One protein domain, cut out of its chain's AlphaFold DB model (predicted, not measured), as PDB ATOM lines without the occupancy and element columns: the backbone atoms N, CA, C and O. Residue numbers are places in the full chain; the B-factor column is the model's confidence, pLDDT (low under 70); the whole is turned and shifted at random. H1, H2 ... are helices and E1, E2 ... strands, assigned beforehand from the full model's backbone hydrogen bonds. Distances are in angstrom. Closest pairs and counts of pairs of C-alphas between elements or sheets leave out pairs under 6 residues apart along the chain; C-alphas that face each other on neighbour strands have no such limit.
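This is residues 193 to 318 of the 318 residues of an uncharacterized protein of Candidatus Berkelbacteria bacterium RIFCSPLOWO2_01_FULL_50_28 (UniProt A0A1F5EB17). Two separate strand hairpins, E1 with E2 and E3 with E4, lie at one end, the helical hairpin of H2 and H3 with short H4 lies at the other, and H1 and H5, side by side, make the middle. The printed part has 126 residues with four named strands, then five named helices, E1 E2 E3 E4 H1 H2 H3 H4 H5. Both two-stranded sheets are antiparallel, and the class is mixed, helices and strands. The whole is compact, with a radius of gyration of the C-alphas of 15.3 A and spans of 45 by 31 by 29 A.

E1, residues 202 to 207, begins at C-alpha (189.624, 340.256, 304.752) and is 15.4 A long; E2, 210 to 215, is 15.9 A. E3 is 219 to 221 and E4 228 to 230. H1, 234 to 246, is 18.6 A; H2 is 249 to 256; H3, 261 to 274, is 21.2 A; H4 is 278 to 283. H5, 289 to 303, is 21.1 A and ends at C-alpha (207.215, 334.329, 300.707).

In E1 and E2, N 205 and O 212 are 2.8 A apart, within hydrogen-bond range; in E3 and E4, N 229 and O 220 are 2.8 A apart, also within range. E2 and E3 meet only through their link. The closest C-alphas of E2 and H1, Ile 214 and Met 238, are 7.4 A apart. H1 and H5 touch at Gly 239 and Tyr 296, closest C-alphas 4.7 A, with a shallow tilt of 17 degrees, the same way. H4 touches H5, closest C-alphas Leu 282 and Gly 295, 5.7 A. H2 and H3 touch, closest C-alphas Ser 256 and Gly 263, 4.7 A. Every O i to N i+4 pair is within hydrogen-bond range in H1, H2, H4 and H5; in H3, 8 of 10.

The C-alphas farthest apart, Asn 225 and Ser 262, are 46.4 A apart. The printed part has no cut and no long link between named elements; residues 304 to 318 hold no named element. Residue 318 alone has pLDDT under 70.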
ATOM      1  N   LYS A 193     181.547 344.699 309.256       88.38
ATOM      2  CA  LYS A 193     182.366 345.503 308.350       88.38
ATOM      3  C   LYS A 193     181.562 346.709 307.848       88.38
ATOM      4  O   LYS A 193     180.343 346.600 307.689       88.38
ATOM      5  N   PRO A 194     182.223 347.846 307.579       89.56
ATOM      6  CA  PRO A 194     181.569 348.987 306.952       89.56
ATOM      7  C   PRO A 194     180.936 348.624 305.600       89.56
ATOM      8  O   PRO A 194     181.467 347.801 304.853       89.56
ATOM      9  N   SER A 195     179.803 349.242 305.261       88.81
ATOM     10  CA  SER A 195     179.063 348.968 304.014       88.81
ATOM     11  C   SER A 195     179.855 349.297 302.741       88.81
ATOM     12  O   SER A 195     179.605 348.741 301.672       88.81
ATOM     13  N   GLU A 196     180.831 350.193 302.851       89.00
ATOM     14  CA  GLU A 196     181.736 350.619 301.787       89.00
ATOM     15  C   GLU A 196     182.913 349.657 301.559       89.00
ATOM     16  O   GLU A 196     183.637 349.807 300.576       89.00
ATOM     17  N   SER A 197     183.125 348.669 302.437       89.31
ATOM     18  CA  SER A 197     184.200 347.687 302.264       89.31
ATOM     19  C   SER A 197     183.980 346.820 301.022       89.31
ATOM     20  O   SER A 197     182.866 346.407 300.711       89.31
ATOM     21  N   THR A 198     185.057 346.501 300.311       91.25
ATOM     22  CA  THR A 198     184.987 345.653 299.110       91.25
ATOM     23  C   THR A 198     184.952 344.165 299.476       91.25
ATOM     24  O   THR A 198     185.210 343.791 300.620       91.25
ATOM     25  N   LEU A 199     184.681 343.294 298.498       92.94
ATOM     26  CA  LEU A 199     184.794 341.843 298.696       92.94
ATOM     27  C   LEU A 199     186.253 341.343 298.771       92.94
ATOM     28  O   LEU A 199     186.478 340.187 299.124       92.94
ATOM     29  N   ASP A 200     187.241 342.204 298.502       92.12
ATOM     30  CA  ASP A 200     188.655 341.914 298.772       92.12
ATOM     31  C   ASP A 200     189.045 342.202 300.235       92.12
ATOM     32  O   ASP A 200     190.104 341.755 300.689       92.12
ATOM     33  N   ALA A 201     188.184 342.888 301.006       89.31
ATOM     34  CA  ALA A 201     188.369 343.027 302.446       89.31
ATOM     35  C   ALA A 201     188.524 341.644 303.081       89.31
ATOM     36  O   ALA A 201     187.918 340.669 302.637       89.31
ATOM     37  N   SER A 202     189.344 341.543 304.122       88.69
ATOM     38  CA  SER A 202     189.624 340.256 304.752       88.69
ATOM     39  C   SER A 202     189.171 340.203 306.205       88.69
ATOM     40  O   SER A 202     189.155 341.213 306.919       88.69
ATOM     41  N   ILE A 203     188.820 338.997 306.649       86.19
ATOM     42  CA  ILE A 203     188.574 338.679 308.058       86.19
ATOM     43  C   ILE A 203     189.620 337.689 308.567       86.19
ATOM     44  O   ILE A 203     189.973 336.747 307.849       86.19
ATOM     45  N   PRO A 204     190.141 337.879 309.790       86.56
ATOM     46  CA  PRO A 204     191.020 336.897 310.390       86.56
ATOM     47  C   PRO A 204     190.216 335.637 310.724       86.56
ATOM     48  O   PRO A 204     189.120 335.703 311.278       86.56
ATOM     49  N   SER A 205     190.788 334.482 310.420       85.12
ATOM     50  CA  SER A 205     190.292 333.178 310.843       85.12
ATOM     51  C   SER A 205     191.458 332.364 311.365       85.12
ATOM     52  O   SER A 205     192.553 332.416 310.812       85.12
ATOM     53  N   SER A 206     191.223 331.575 312.405       84.00
ATOM     54  CA  SER A 206     192.238 330.687 312.963       84.00
ATOM     55  C   SER A 206     191.879 329.242 312.656       84.00
ATOM     56  O   SER A 206     190.742 328.812 312.850       84.00
ATOM     57  N   TYR A 207     192.853 328.483 312.172       80.88
ATOM     58  CA  TYR A 207     192.748 327.034 312.044       80.88
ATOM     59  C   TYR A 207     194.084 326.429 312.467       80.88
ATOM     60  O   TYR A 207     195.120 326.722 311.866       80.88
ATOM     61  N   ARG A 208     194.041 325.617 313.533       81.00
ATOM     62  CA  ARG A 208     195.230 325.200 314.298       81.00
ATOM     63  C   ARG A 208     196.020 326.438 314.760       81.00
ATOM     64  O   ARG A 208     195.409 327.421 315.170       81.00
ATOM     65  N   ASP A 209     197.345 326.405 314.656       78.00
ATOM     66  CA  ASP A 209     198.252 327.462 315.124       78.00
ATOM     67  C   ASP A 209     198.522 328.554 314.071       78.00
ATOM     68  O   ASP A 209     199.509 329.286 314.168       78.00
ATOM     69  N   LEU A 210     197.680 328.659 313.036       77.56
ATOM     70  CA  LEU A 210     197.828 329.656 311.980       77.56
ATOM     71  C   LEU A 210     196.597 330.562 311.888       77.56
ATOM     72  O   LEU A 210     195.451 330.104 311.896       77.56
ATOM     73  N   THR A 211     196.866 331.862 311.769       83.06
ATOM     74  CA  THR A 211     195.877 332.882 311.421       83.06
ATOM     75  C   THR A 211     195.944 333.155 309.923       83.06
ATOM     76  O   THR A 211     196.988 333.530 309.389       83.06
ATOM     77  N   TYR A 212     194.811 332.979 309.259       83.94
ATOM     78  CA  TYR A 212     194.589 333.247 307.844       83.94
ATOM     79  C   TYR A 212     193.747 334.512 307.718       83.94
ATOM     80  O   TYR A 212     192.899 334.777 308.569       83.94
ATOM     81  N   TYR A 213     193.939 335.262 306.640       85.38
ATOM     82  CA  TYR A 213     193.084 336.395 306.300       85.38
ATOM     83  C   TYR A 213     192.234 335.987 305.112       85.38
ATOM     84  O   TYR A 213     192.765 335.842 304.020       85.38
ATOM     85  N   ILE A 214     190.948 335.736 305.350       86.62
ATOM     86  CA  ILE A 214     190.007 335.252 304.342       86.62
ATOM     87  C   ILE A 214     189.385 336.460 303.639       86.62
ATOM     88  O   ILE A 214     188.639 337.189 304.304       86.62
ATOM     89  N   PRO A 215     189.634 336.675 302.334       93.00
ATOM     90  CA  PRO A 215     188.912 337.683 301.568       93.00
ATOM     91  C   PRO A 215     187.422 337.335 301.482       93.00
ATOM     92  O   PRO A 215     187.063 336.170 301.286       93.00
ATOM     93  N   LEU A 216     186.546 338.334 301.597       94.00
ATOM     94  CA  LEU A 216     185.097 338.105 301.665       94.00
ATOM     95  C   LEU A 216     184.525 337.444 300.408       94.00
ATOM     96  O   LEU A 216     183.543 336.718 300.518       94.00
ATOM     97  N   LYS A 217     185.160 337.617 299.245       96.12
ATOM     98  CA  LYS A 217     184.798 336.943 297.987       96.12
ATOM     99  C   LYS A 217     184.835 335.408 298.038       96.12
ATOM    100  O   LYS A 217     184.242 334.761 297.184       96.12
ATOM    101  N   TYR A 218     185.500 334.806 299.028       96.06
ATOM    102  CA  TYR A 218     185.474 333.350 299.234       96.06
ATOM    103  C   TYR A 218     184.359 332.883 300.177       96.06
ATOM    104  O   TYR A 218     184.091 331.679 300.269       96.06
ATOM    105  N   ALA A 219     183.750 333.815 300.907       94.31
ATOM    106  CA  ALA A 219     182.882 333.538 302.031       94.31
ATOM    107  C   ALA A 219     181.398 333.544 301.644       94.31
ATOM    108  O   ALA A 219     180.971 334.261 300.744       94.31
ATOM    109  N   TYR A 220     180.599 332.765 302.367       93.31
ATOM    110  CA  TYR A 220     179.140 332.740 302.251       93.31
ATOM    111  C   TYR A 220     178.501 332.543 303.628       93.31
ATOM    112  O   TYR A 220     179.151 332.103 304.576       93.31
ATOM    113  N   ILE A 221     177.222 332.883 303.755       92.94
ATOM    114  CA  ILE A 221     176.444 332.752 304.989       92.94
ATOM    115  C   ILE A 221     175.722 331.401 304.989       92.94
ATOM    116  O   ILE A 221     175.077 331.038 304.004       92.94
ATOM    117  N   THR A 222     175.791 330.656 306.088       91.75
ATOM    118  CA  THR A 222     175.053 329.398 306.217       91.75
ATOM    119  C   THR A 222     173.592 329.633 306.605       91.75
ATOM    120  O   THR A 222     173.316 330.498 307.440       91.75
ATOM    121  N   PRO A 223     172.644 328.851 306.067       88.81
ATOM    122  CA  PRO A 223     171.220 329.045 306.354       88.81
ATOM    123  C   PRO A 223     170.831 328.745 307.808       88.81
ATOM    124  O   PRO A 223     169.934 329.377 308.360       88.81
ATOM    125  N   ASP A 224     171.506 327.783 308.439       87.69
ATOM    126  CA  ASP A 224     171.129 327.192 309.728       87.69
ATOM    127  C   ASP A 224     171.369 328.117 310.931       87.69
ATOM    128  O   ASP A 224     170.586 328.157 311.878       87.69
ATOM    129  N   ASN A 225     172.472 328.860 310.909       85.38
ATOM    130  CA  ASN A 225     172.930 329.669 312.037       85.38
ATOM    131  C   ASN A 225     173.415 331.067 311.607       85.38
ATOM    132  O   ASN A 225     173.911 331.839 312.433       85.38
ATOM    133  N   ASN A 226     173.250 331.410 310.323       85.62
ATOM    134  CA  ASN A 226     173.735 332.644 309.713       85.62
ATOM    135  C   ASN A 226     175.241 332.880 309.924       85.62
ATOM    136  O   ASN A 226     175.681 334.029 309.928       85.62
ATOM    137  N   ASN A 227     176.060 331.857 310.165       89.81
ATOM    138  CA  ASN A 227     177.503 332.041 310.306       89.81
ATOM    139  C   ASN A 227     178.159 332.179 308.942       89.81
ATOM    140  O   ASN A 227     177.661 331.696 307.931       89.81
ATOM    141  N   VAL A 228     179.312 332.837 308.933       89.56
ATOM    142  CA  VAL A 228     180.137 332.937 307.736       89.56
ATOM    143  C   VAL A 228     181.005 331.687 307.626       89.56
ATOM    144  O   VAL A 228     181.687 331.310 308.579       89.56
ATOM    145  N   GLN A 229     180.959 331.041 306.466       90.69
ATOM    146  CA  GLN A 229     181.735 329.857 306.127       90.69
ATOM    147  C   GLN A 229     182.530 330.058 304.837       90.69
ATOM    148  O   GLN A 229     182.286 330.982 304.062       90.69
ATOM    149  N   ILE A 230     183.493 329.162 304.636       91.56
ATOM    150  CA  ILE A 230     184.292 329.017 303.421       91.56
ATOM    151  C   ILE A 230     184.328 327.546 303.013       91.56
ATOM    152  O   ILE A 230     184.157 326.661 303.859       91.56
ATOM    153  N   SER A 231     184.617 327.291 301.738       89.94
ATOM    154  CA  SER A 231     184.895 325.937 301.261       89.94
ATOM    155  C   SER A 231     186.189 325.400 301.884       89.94
ATOM    156  O   SER A 231     187.091 326.149 302.265       89.94
ATOM    157  N   VAL A 232     186.315 324.073 301.958       88.06
ATOM    158  CA  VAL A 232     187.557 323.406 302.382       88.06
ATOM    159  C   VAL A 232     188.727 323.774 301.462       88.06
ATOM    160  O   VAL A 232     189.853 323.926 301.931       88.06
ATOM    161  N   THR A 233     188.457 323.963 300.172       93.62
ATOM    162  CA  THR A 233     189.448 324.244 299.123       93.62
ATOM    163  C   THR A 233     189.867 325.715 299.078       93.62
ATOM    164  O   THR A 233     190.906 326.046 298.510       93.62
ATOM    165  N   THR A 234     189.135 326.609 299.757       94.69
ATOM    166  CA  THR A 234     189.400 328.058 299.784       94.69
ATOM    167  C   THR A 234     190.832 328.401 300.213       94.69
ATOM    168  O   THR A 234     191.415 329.346 299.691       94.69
ATOM    169  N   MET A 235     191.450 327.622 301.110       94.88
ATOM    170  CA  MET A 235     192.846 327.854 301.520       94.88
ATOM    171  C   MET A 235     193.842 327.672 300.364       94.88
ATOM    172  O   MET A 235     194.832 328.403 300.294       94.88
ATOM    173  N   ALA A 236     193.565 326.752 299.436       96.75
ATOM    174  CA  ALA A 236     194.360 326.594 298.225       96.75
ATOM    175  C   ALA A 236     194.199 327.806 297.297       96.75
ATOM    176  O   ALA A 236     195.198 328.346 296.820       96.75
ATOM    177  N   GLY A 237     192.961 328.287 297.118       97.19
ATOM    178  CA  GLY A 237     192.655 329.474 296.310       97.19
ATOM    179  C   GLY A 237     193.332 330.729 296.845       97.19
ATOM    180  O   GLY A 237     194.098 331.377 296.137       97.19
ATOM    181  N   MET A 238     193.161 331.006 298.138       95.31
ATOM    182  CA  MET A 238     193.819 332.129 298.807       95.31
ATOM    183  C   MET A 238     195.348 332.037 298.734       95.31
ATOM    184  O   MET A 238     196.023 333.040 298.511       95.31
ATOM    185  N   GLY A 239     195.912 330.840 298.921       96.06
ATOM    186  CA  GLY A 239     197.355 330.635 298.822       96.06
ATOM    187  C   GLY A 239     197.866 330.949 297.418       96.06
ATOM    188  O   GLY A 239     198.839 331.686 297.263       96.06
ATOM    189  N   LEU A 240     197.185 330.446 296.388       97.62
ATOM    190  CA  LEU A 240     197.543 330.700 294.996       97.62
ATOM    191  C   LEU A 240     197.362 332.177 294.608       97.62
ATOM    192  O   LEU A 240     198.213 332.729 293.906       97.62
ATOM    193  N   GLU A 241     196.333 332.843 295.135       96.38
ATOM    194  CA  GLU A 241     196.116 334.282 294.978       96.38
ATOM    195  C   GLU A 241     197.277 335.097 295.569       96.38
ATOM    196  O   GLU A 241     197.761 336.025 294.923       96.38
ATOM    197  N   LEU A 242     197.800 334.727 296.746       95.56
ATOM    198  CA  LEU A 242     198.980 335.380 297.331       95.56
ATOM    199  C   LEU A 242     200.225 335.236 296.450       95.56
ATOM    200  O   LEU A 242     200.994 336.191 296.310       95.56
ATOM    201  N   ILE A 243     200.428 334.066 295.834       97.31
ATOM    202  CA  ILE A 243     201.534 333.883 294.888       97.31
ATOM    203  C   ILE A 243     201.322 334.780 293.661       97.31
ATOM    204  O   ILE A 243     202.262 335.453 293.246       97.31
ATOM    205  N   CYS A 244     200.100 334.857 293.124       97.31
ATOM    206  CA  CYS A 244     199.776 335.736 291.996       97.31
ATOM    207  C   CYS A 244     199.966 337.222 292.337       97.31
ATOM    208  O   CYS A 244     200.440 337.979 291.497       97.31
ATOM    209  N   LYS A 245     199.679 337.650 293.573       94.19
ATOM    210  CA  LYS A 245     199.970 339.021 294.029       94.19
ATOM    211  C   LYS A 245     201.471 339.318 294.040       94.19
ATOM    212  O   LYS A 245     201.875 340.427 293.703       94.19
ATOM    213  N   LYS A 246     202.306 338.336 294.399       95.12
ATOM    214  CA  LYS A 246     203.771 338.486 294.406       95.12
ATOM    215  C   LYS A 246     204.396 338.360 293.012       95.12
ATOM    216  O   LYS A 246     205.421 338.979 292.746       95.12
ATOM    217  N   GLU A 247     203.789 337.571 292.132       97.56
ATOM    218  CA  GLU A 247     204.221 337.355 290.750       97.56
ATOM    219  C   GLU A 247     203.007 337.295 289.806       97.56
ATOM    220  O   GLU A 247     202.480 336.212 289.525       97.56
ATOM    221  N   PRO A 248     202.560 338.455 289.284       97.19
ATOM    222  CA  PRO A 248     201.336 338.561 288.485       97.19
ATOM    223  C   PRO A 248     201.323 337.722 287.207       97.19
ATOM    224  O   PRO A 248     200.255 337.361 286.714       97.19
ATOM    225  N   ARG A 249     202.495 337.357 286.662       97.56
ATOM    226  CA  ARG A 249     202.571 336.498 285.469       97.56
ATOM    227  C   ARG A 249     202.025 335.093 285.723       97.56
ATOM    228  O   ARG A 249     201.627 334.428 284.766       97.56
ATOM    229  N   LEU A 250     201.985 334.645 286.984       98.12
ATOM    230  CA  LEU A 250     201.478 333.322 287.339       98.12
ATOM    231  C   LEU A 250     200.015 333.137 286.923       98.12
ATOM    232  O   LEU A 250     199.671 332.065 286.437       98.12
ATOM    233  N   TRP A 251     199.178 334.170 287.041       97.38
ATOM    234  CA  TRP A 251     197.761 334.081 286.680       97.38
ATOM    235  C   TRP A 251     197.560 333.673 285.215       97.38
ATOM    236  O   TRP A 251     196.891 332.685 284.909       97.38
ATOM    237  N   ASN A 252     198.240 334.367 284.301       96.62
ATOM    238  CA  ASN A 252     198.186 334.048 282.875       96.62
ATOM    239  C   ASN A 252     198.780 332.664 282.574       96.62
ATOM    240  O   ASN A 252     198.289 331.965 281.686       96.62
ATOM    241  N   ALA A 253     199.810 332.244 283.316       97.31
ATOM    242  CA  ALA A 253     200.380 330.906 283.180       97.31
ATOM    243  C   ALA A 253     199.405 329.808 283.640       97.31
ATOM    244  O   ALA A 253     199.315 328.777 282.979       97.31
ATOM    245  N   LEU A 254     198.636 330.034 284.712       96.75
ATOM    246  CA  LEU A 254     197.598 329.114 285.191       96.75
ATOM    247  C   LEU A 254     196.466 328.957 284.169       96.75
ATOM    248  O   LEU A 254     196.085 327.829 283.861       96.75
ATOM    249  N   ILE A 255     195.991 330.061 283.583       96.00
ATOM    250  CA  ILE A 255     194.992 330.031 282.500       96.00
ATOM    251  C   ILE A 255     195.545 329.291 281.278       96.00
ATOM    252  O   ILE A 255     194.882 328.416 280.723       96.00
ATOM    253  N   SER A 256     196.776 329.606 280.865       95.44
ATOM    254  CA  SER A 256     197.417 328.958 279.709       95.44
ATOM    255  C   SER A 256     197.624 327.462 279.946       95.44
ATOM    256  O   SER A 256     197.456 326.656 279.035       95.44
ATOM    257  N   ALA A 257     197.911 327.059 281.185       94.56
ATOM    258  CA  ALA A 257     198.065 325.662 281.569       94.56
ATOM    259  C   ALA A 257     196.777 324.831 281.451       94.56
ATOM    260  O   ALA A 257     196.856 323.604 281.474       94.56
ATOM    261  N   ARG A 258     195.606 325.463 281.290       93.50
ATOM    262  CA  ARG A 258     194.366 324.756 280.932       93.50
ATOM    263  C   ARG A 258     194.363 324.293 279.475       93.50
ATOM    264  O   ARG A 258     193.680 323.331 279.153       93.50
ATOM    265  N   LYS A 259     195.116 324.963 278.602       91.00
ATOM    266  CA  LYS A 259     195.024 324.808 277.142       91.00
ATOM    267  C   LYS A 259     196.253 324.134 276.549       91.00
ATOM    268  O   LYS A 259     196.150 323.394 275.582       91.00
ATOM    269  N   GLU A 260     197.429 324.385 277.122       91.69
ATOM    270  CA  GLU A 260     198.690 323.983 276.505       91.69
ATOM    271  C   GLU A 260     199.770 323.530 277.495       91.69
ATOM    272  O   GLU A 260     199.917 324.019 278.620       91.69
ATOM    273  N   MET A 261     200.602 322.597 277.023       89.75
ATOM    274  CA  MET A 261     201.711 322.027 277.789       89.75
ATOM    275  C   MET A 261     202.791 323.055 278.154       89.75
ATOM    276  O   MET A 261     203.499 322.866 279.142       89.75
ATOM    277  N   SER A 262     202.970 324.119 277.367       92.19
ATOM    278  CA  SER A 262     203.850 325.248 277.708       92.19
ATOM    279  C   SER A 262     203.389 325.930 278.989       92.19
ATOM    280  O   SER A 262     204.198 326.066 279.903       92.19
ATOM    281  N   GLY A 263     202.096 326.249 279.111       91.81
ATOM    282  CA  GLY A 263     201.521 326.813 280.334       91.81
ATOM    283  C   GLY A 263     201.800 325.944 281.564       91.81
ATOM    284  O   GLY A 263     202.315 326.439 282.568       91.81
ATOM    285  N   LEU A 264     201.584 324.625 281.460       91.62
ATOM    286  CA  LEU A 264     201.897 323.671 282.539       91.62
ATOM    287  C   LEU A 264     203.378 323.670 282.943       91.62
ATOM    288  O   LEU A 264     203.704 323.404 284.099       91.62
ATOM    289  N   ARG A 265     204.292 323.944 282.006       94.50
ATOM    290  CA  ARG A 265     205.736 324.033 282.280       94.50
ATOM    291  C   ARG A 265     206.150 325.388 282.847       94.50
ATOM    292  O   ARG A 265     207.169 325.445 283.530       94.50
ATOM    293  N   GLU A 266     205.406 326.458 282.580       97.38
ATOM    294  CA  GLU A 266     205.714 327.797 283.092       97.38
ATOM    295  C   GLU A 266     205.339 327.956 284.568       97.38
ATOM    296  O   GLU A 266     206.135 328.496 285.334       97.38
ATOM    297  N   VAL A 267     204.201 327.408 285.007       97.38
ATOM    298  CA  VAL A 267     203.766 327.441 286.420       97.38
ATOM    299  C   VAL A 267     204.879 327.033 287.409       97.38
ATOM    300  O   VAL A 267     205.219 327.835 288.284       97.38
ATOM    301  N   PRO A 268     205.529 325.855 287.284       97.50
ATOM    302  CA  PRO A 268     206.611 325.474 288.188       97.50
ATOM    303  C   PRO A 268     207.848 326.366 288.074       97.50
ATOM    304  O   PRO A 268     208.534 326.560 289.078       97.50
ATOM    305  N   LYS A 269     208.168 326.904 286.888       97.94
ATOM    306  CA  LYS A 269     209.317 327.810 286.716       97.94
ATOM    307  C   LYS A 269     209.093 329.118 287.460       97.94
ATOM    308  O   LYS A 269     209.974 329.554 288.192       97.94
ATOM    309  N   ILE A 270     207.908 329.704 287.302       98.38
ATOM    310  CA  ILE A 270     207.517 330.961 287.939       98.38
ATOM    311  C   ILE A 270     207.546 330.803 289.466       98.38
ATOM    312  O   ILE A 270     208.235 331.554 290.154       98.38
ATOM    313  N   ILE A 271     206.878 329.775 289.996       98.38
ATOM    314  CA  ILE A 271     206.800 329.540 291.445       98.38
ATOM    315  C   ILE A 271     208.185 329.250 292.041       98.38
ATOM    316  O   ILE A 271     208.545 329.819 293.072       98.38
ATOM    317  N   ASN A 272     209.000 328.413 291.390       98.19
ATOM    318  CA  ASN A 272     210.353 328.136 291.880       98.19
ATOM    319  C   ASN A 272     211.308 329.331 291.725       98.19
ATOM    320  O   ASN A 272     212.303 329.395 292.447       98.19
ATOM    321  N   GLY A 273     211.005 330.278 290.833       97.94
ATOM    322  CA  GLY A 273     211.707 331.558 290.729       97.94
ATOM    323  C   GLY A 273     211.498 332.456 291.952       97.94
ATOM    324  O   GLY A 273     212.414 333.180 292.329       97.94
ATOM    325  N   LEU A 274     210.337 332.365 292.613       97.56
ATOM    326  CA  LEU A 274     210.081 333.043 293.891       97.56
ATOM    327  C   LEU A 274     210.782 332.345 295.062       97.56
ATOM    328  O   LEU A 274     211.385 332.997 295.913       97.56
ATOM    329  N   LYS A 275     210.684 331.013 295.118       97.69
ATOM    330  CA  LYS A 275     211.340 330.183 296.131       97.69
ATOM    331  C   LYS A 275     211.596 328.786 295.578       97.69
ATOM    332  O   LYS A 275     210.661 328.031 295.320       97.69
ATOM    333  N   SER A 276     212.869 328.413 295.468       97.88
ATOM    334  CA  SER A 276     213.262 327.077 295.009       97.88
ATOM    335  C   SER A 276     212.615 325.976 295.856       97.88
ATOM    336  O   SER A 276     212.727 325.992 297.080       97.88
ATOM    337  N   GLY A 277     211.972 325.009 295.198       97.19
ATOM    338  CA  GLY A 277     211.327 323.855 295.830       97.19
ATOM    339  C   GLY A 277     209.859 324.073 296.202       97.19
ATOM    340  O   GLY A 277     209.140 323.089 296.365       97.19
ATOM    341  N   LEU A 278     209.376 325.321 296.243       98.06
ATOM    342  CA  LEU A 278     208.010 325.635 296.674       98.06
ATOM    343  C   LEU A 278     206.951 324.938 295.808       98.06
ATOM    344  O   LEU A 278     205.988 324.397 296.340       98.06
ATOM    345  N   TYR A 279     207.141 324.878 294.485       97.94
ATOM    346  CA  TYR A 279     206.204 324.159 293.617       97.94
ATOM    347  C   TYR A 279     206.120 322.668 293.966       97.94
ATOM    348  O   TYR A 279     205.038 322.089 293.973       97.94
ATOM    349  N   THR A 280     207.263 322.034 294.237       96.50
ATOM    350  CA  THR A 280     207.324 320.602 294.560       96.50
ATOM    351  C   THR A 280     206.637 320.307 295.886       96.50
ATOM    352  O   THR A 280     205.921 319.314 295.976       96.50
ATOM    353  N   ASP A 281     206.807 321.179 296.877       97.38
ATOM    354  CA  ASP A 281     206.111 321.068 298.156       97.38
ATOM    355  C   ASP A 281     204.595 321.179 297.971       97.38
ATOM    356  O   ASP A 281     203.855 320.326 298.451       97.38
ATOM    357  N   LEU A 282     204.132 322.195 297.234       97.62
ATOM    358  CA  LEU A 282     202.703 322.438 297.027       97.62
ATOM    359  C   LEU A 282     202.039 321.360 296.158       97.62
ATOM    360  O   LEU A 282     200.924 320.934 296.449       97.62
ATOM    361  N   ARG A 283     202.714 320.861 295.112       95.88
ATOM    362  CA  ARG A 283     202.137 319.828 294.228       95.88
ATOM    363  C   ARG A 283     201.927 318.490 294.943       95.88
ATOM    364  O   ARG A 283     201.150 317.674 294.458       95.88
ATOM    365  N   ALA A 284     202.691 318.226 296.004       95.06
ATOM    366  CA  ALA A 284     202.684 316.953 296.719       95.06
ATOM    367  C   ALA A 284     201.566 316.861 297.769       95.06
ATOM    368  O   ALA A 284     201.350 315.784 298.321       95.06
ATOM    369  N   LEU A 285     200.876 317.974 298.033       94.88
ATOM    370  CA  LEU A 285     199.772 318.057 298.981       94.88
ATOM    371  C   LEU A 285     198.567 317.228 298.512       94.88
ATOM    372  O   LEU A 285     198.225 317.193 297.321       94.88
ATOM    373  N   GLY A 286     197.935 316.550 299.470       93.31
ATOM    374  CA  GLY A 286     196.731 315.756 299.253       93.31
ATOM    375  C   GLY A 286     195.465 316.597 299.061       93.31
ATOM    376  O   GLY A 286     195.509 317.817 298.913       93.31
ATOM    377  N   TYR A 287     194.320 315.912 299.032       91.25
ATOM    378  CA  TYR A 287     192.993 316.528 298.996       91.25
ATOM    379  C   TYR A 287     192.402 316.500 300.409       91.25
ATOM    380  O   TYR A 287     191.640 315.601 300.769       91.25
ATOM    381  N   SER A 288     192.811 317.445 301.252       92.56
ATOM    382  CA  SER A 288     192.286 317.580 302.610       92.56
ATOM    383  C   SER A 288     192.362 319.028 303.083       92.56
ATOM    384  O   SER A 288     193.140 319.830 302.564       92.56
ATOM    385  N   ARG A 289     191.559 319.371 304.096       91.00
ATOM    386  CA  ARG A 289     191.610 320.703 304.712       91.00
ATOM    387  C   ARG A 289     192.994 320.980 305.290       91.00
ATOM    388  O   ARG A 289     193.492 322.095 305.190       91.00
ATOM    389  N   GLU A 290     193.589 319.958 305.888       93.94
ATOM    390  CA  GLU A 290     194.917 319.970 306.477       93.94
ATOM    391  C   GLU A 290     195.989 320.258 305.427       93.94
ATOM    392  O   GLU A 290     196.788 321.169 305.612       93.94
ATOM    393  N   ASP A 291     195.950 319.553 304.297       95.06
ATOM    394  CA  ASP A 291     196.881 319.753 303.188       95.06
ATOM    395  C   ASP A 291     196.776 321.171 302.604       95.06
ATOM    396  O   ASP A 291     197.793 321.833 302.386       95.06
ATOM    397  N   PHE A 292     195.560 321.688 302.387       95.31
ATOM    398  CA  PHE A 292     195.375 323.050 301.868       95.31
ATOM    399  C   PHE A 292     195.818 324.125 302.870       95.31
ATOM    400  O   PHE A 292     196.456 325.107 302.482       95.31
ATOM    401  N   SER A 293     195.539 323.913 304.158       94.12
ATOM    402  CA  SER A 293     196.044 324.719 305.277       94.12
ATOM    403  C   SER A 293     197.576 324.763 305.288       94.12
ATOM    404  O   SER A 293     198.172 325.842 305.330       94.12
ATOM    405  N   ASP A 294     198.223 323.601 305.197       95.06
ATOM    406  CA  ASP A 294     199.681 323.477 305.208       95.06
ATOM    407  C   ASP A 294     200.313 324.126 303.969       95.06
ATOM    408  O   ASP A 294     201.357 324.778 304.069       95.06
ATOM    409  N   GLY A 295     199.664 324.021 302.806       96.12
ATOM    410  CA  GLY A 295     200.076 324.719 301.590       96.12
ATOM    411  C   GLY A 295     200.031 326.238 301.735       96.12
ATOM    412  O   GLY A 295     201.022 326.914 301.448       96.12
ATOM    413  N   TYR A 296     198.929 326.783 302.259       95.31
ATOM    414  CA  TYR A 296     198.831 328.211 302.560       95.31
ATOM    415  C   TYR A 296     199.913 328.648 303.558       95.31
ATOM    416  O   TYR A 296     200.613 329.637 303.324       95.31
ATOM    417  N   LYS A 297     200.107 327.887 304.645       94.19
ATOM    418  CA  LYS A 297     201.149 328.159 305.642       94.19
ATOM    419  C   LYS A 297     202.530 328.243 305.003       94.19
ATOM    420  O   LYS A 297     203.253 329.209 305.233       94.19
ATOM    421  N   LYS A 298     202.885 327.259 304.175       95.75
ATOM    422  CA  LYS A 298     204.170 327.218 303.466       95.75
ATOM    423  C   LYS A 298     204.388 328.458 302.606       95.75
ATOM    424  O   LYS A 298     205.511 328.956 302.561       95.75
ATOM    425  N   ILE A 299     203.344 328.963 301.949       96.06
ATOM    426  CA  ILE A 299     203.406 330.188 301.141       96.06
ATOM    427  C   ILE A 299     203.680 331.403 302.031       96.06
ATOM    428  O   ILE A 299     204.606 332.159 301.741       96.06
ATOM    429  N   VAL A 300     202.943 331.562 303.134       93.50
ATOM    430  CA  VAL A 300     203.150 332.662 304.093       93.50
ATOM    431  C   VAL A 300     204.550 332.621 304.703       93.50
ATOM    432  O   VAL A 300     205.263 333.624 304.685       93.50
ATOM    433  N   ASP A 301     204.991 331.459 305.174       93.62
ATOM    434  CA  ASP A 301     206.313 331.297 305.781       93.62
ATOM    435  C   ASP A 301     207.441 331.545 304.762       93.62
ATOM    436  O   ASP A 301     208.448 332.167 305.087       93.62
ATOM    437  N   SER A 302     207.279 331.083 303.516       95.19
ATOM    438  CA  SER A 302     208.344 331.135 302.502       95.19
ATOM    439  C   SER A 302     208.430 332.454 301.747       95.19
ATOM    440  O   SER A 302     209.512 332.813 301.282       95.19
ATOM    441  N   LEU A 303     207.296 333.126 301.534       95.12
ATOM    442  CA  LEU A 303     207.215 334.329 300.707       95.12
ATOM    443  C   LEU A 303     206.965 335.597 301.524       95.12
ATOM    444  O   LEU A 303     207.196 336.683 300.994       95.12
ATOM    445  N   PHE A 304     206.517 335.482 302.770       92.12
ATOM    446  CA  PHE A 304     206.142 336.621 303.608       92.12
ATOM    447  C   PHE A 304     206.779 336.547 305.003       92.12
ATOM    448  O   PHE A 304     206.311 337.200 305.928       92.12
ATOM    449  N   ASP A 305     207.830 335.737 305.182       90.25
ATOM    450  CA  ASP A 305     208.571 335.578 306.443       90.25
ATOM    451  C   ASP A 305     207.670 335.281 307.660       90.25
ATOM    452  O   ASP A 305     207.919 335.735 308.781       90.25
ATOM    453  N   GLY A 306     206.573 334.547 307.433       85.75
ATOM    454  CA  GLY A 306     205.585 334.214 308.464       85.75
ATOM    455  C   GLY A 306     204.682 335.384 308.876       85.75
ATOM    456  O   GLY A 306     203.869 335.242 309.789       85.75
ATOM    457  N   LYS A 307     204.810 336.545 308.225       83.44
ATOM    458  CA  LYS A 307     204.086 337.780 308.531       83.44
ATOM    459  C   LYS A 307     203.260 338.203 307.326       83.44
ATOM    460  O   LYS A 307     203.742 338.873 306.422       83.44
ATOM    461  N   LEU A 308     201.985 337.836 307.339       85.25
ATOM    462  CA  LEU A 308     201.018 338.352 306.381       85.25
ATOM    463  C   LEU A 308     200.040 339.272 307.102       85.25
ATOM    464  O   LEU A 308     199.446 338.884 308.107       85.25
ATOM    465  N   SER A 309     199.844 340.469 306.563       79.88
ATOM    466  CA  SER A 309     198.716 341.320 306.916       79.88
ATOM    467  C   SER A 309     198.108 341.893 305.642       79.88
ATOM    468  O   SER A 309     198.836 342.225 304.708       79.88
ATOM    469  N   LEU A 310     196.778 341.938 305.583       79.75
ATOM    470  CA  LEU A 310     196.030 342.477 304.447       79.75
ATOM    471  C   LEU A 310     195.254 343.719 304.898       79.75
ATOM    472  O   LEU A 310     194.719 343.728 306.009       79.75
ATOM    473  N   ASN A 311     195.201 344.762 304.066       75.56
ATOM    474  CA  ASN A 311     194.313 345.907 304.300       75.56
ATOM    475  C   ASN A 311     192.848 345.558 303.936       75.56
ATOM    476  O   ASN A 311     192.545 344.456 303.473       75.56
ATOM    477  N   ASP A 312     191.919 346.500 304.129       74.00
ATOM    478  CA  ASP A 312     190.500 346.314 303.772       74.00
ATOM    479  C   ASP A 312     190.241 346.310 302.246       74.00
ATOM    480  O   ASP A 312     189.107 346.133 301.800       74.00
ATOM    481  N   GLN A 313     191.286 346.481 301.436       75.75
ATOM    482  CA  GLN A 313     191.289 346.332 299.980       75.75
ATOM    483  C   GLN A 313     191.944 345.010 299.537       75.75
ATOM    484  O   GLN A 313     192.020 344.727 298.345       75.75
ATOM    485  N   GLY A 314     192.406 344.184 300.482       73.62
ATOM    486  CA  GLY A 314     193.090 342.926 300.202       73.62
ATOM    487  C   GLY A 314     194.544 343.082 299.742       73.62
ATOM    488  O   GLY A 314     195.143 342.086 299.326       73.62
ATOM    489  N   ASP A 315     195.134 344.275 299.816       80.75
ATOM    490  CA  ASP A 315     196.550 344.487 299.508       80.75
ATOM    491  C   ASP A 315     197.435 344.009 300.655       80.75
ATOM    492  O   ASP A 315     197.072 344.092 301.831       80.75
ATOM    493  N   ILE A 316     198.629 343.529 300.306       81.25
ATOM    494  CA  ILE A 316     199.636 343.093 301.273       81.25
ATOM    495  C   ILE A 316     200.230 344.327 301.957       81.25
ATOM    496  O   ILE A 316     200.908 345.132 301.320       81.25
ATOM    497  N   ASN A 317     200.020 344.433 303.265       72.81
ATOM    498  CA  ASN A 317     200.719 345.384 304.120       72.81
ATOM    499  C   ASN A 317     202.038 344.736 304.568       72.81
ATOM    500  O   ASN A 317     202.020 343.738 305.302       72.81
ATOM    501  N   ILE A 318     203.160 345.284 304.091       58.03
ATOM    502  CA  ILE A 318     204.523 344.933 304.526       58.03
ATOM    503  C   ILE A 318     204.977 345.946 305.573       58.03
ATOM    504  O   ILE A 318     204.855 347.160 305.295       58.03
TER     505      ILE A 318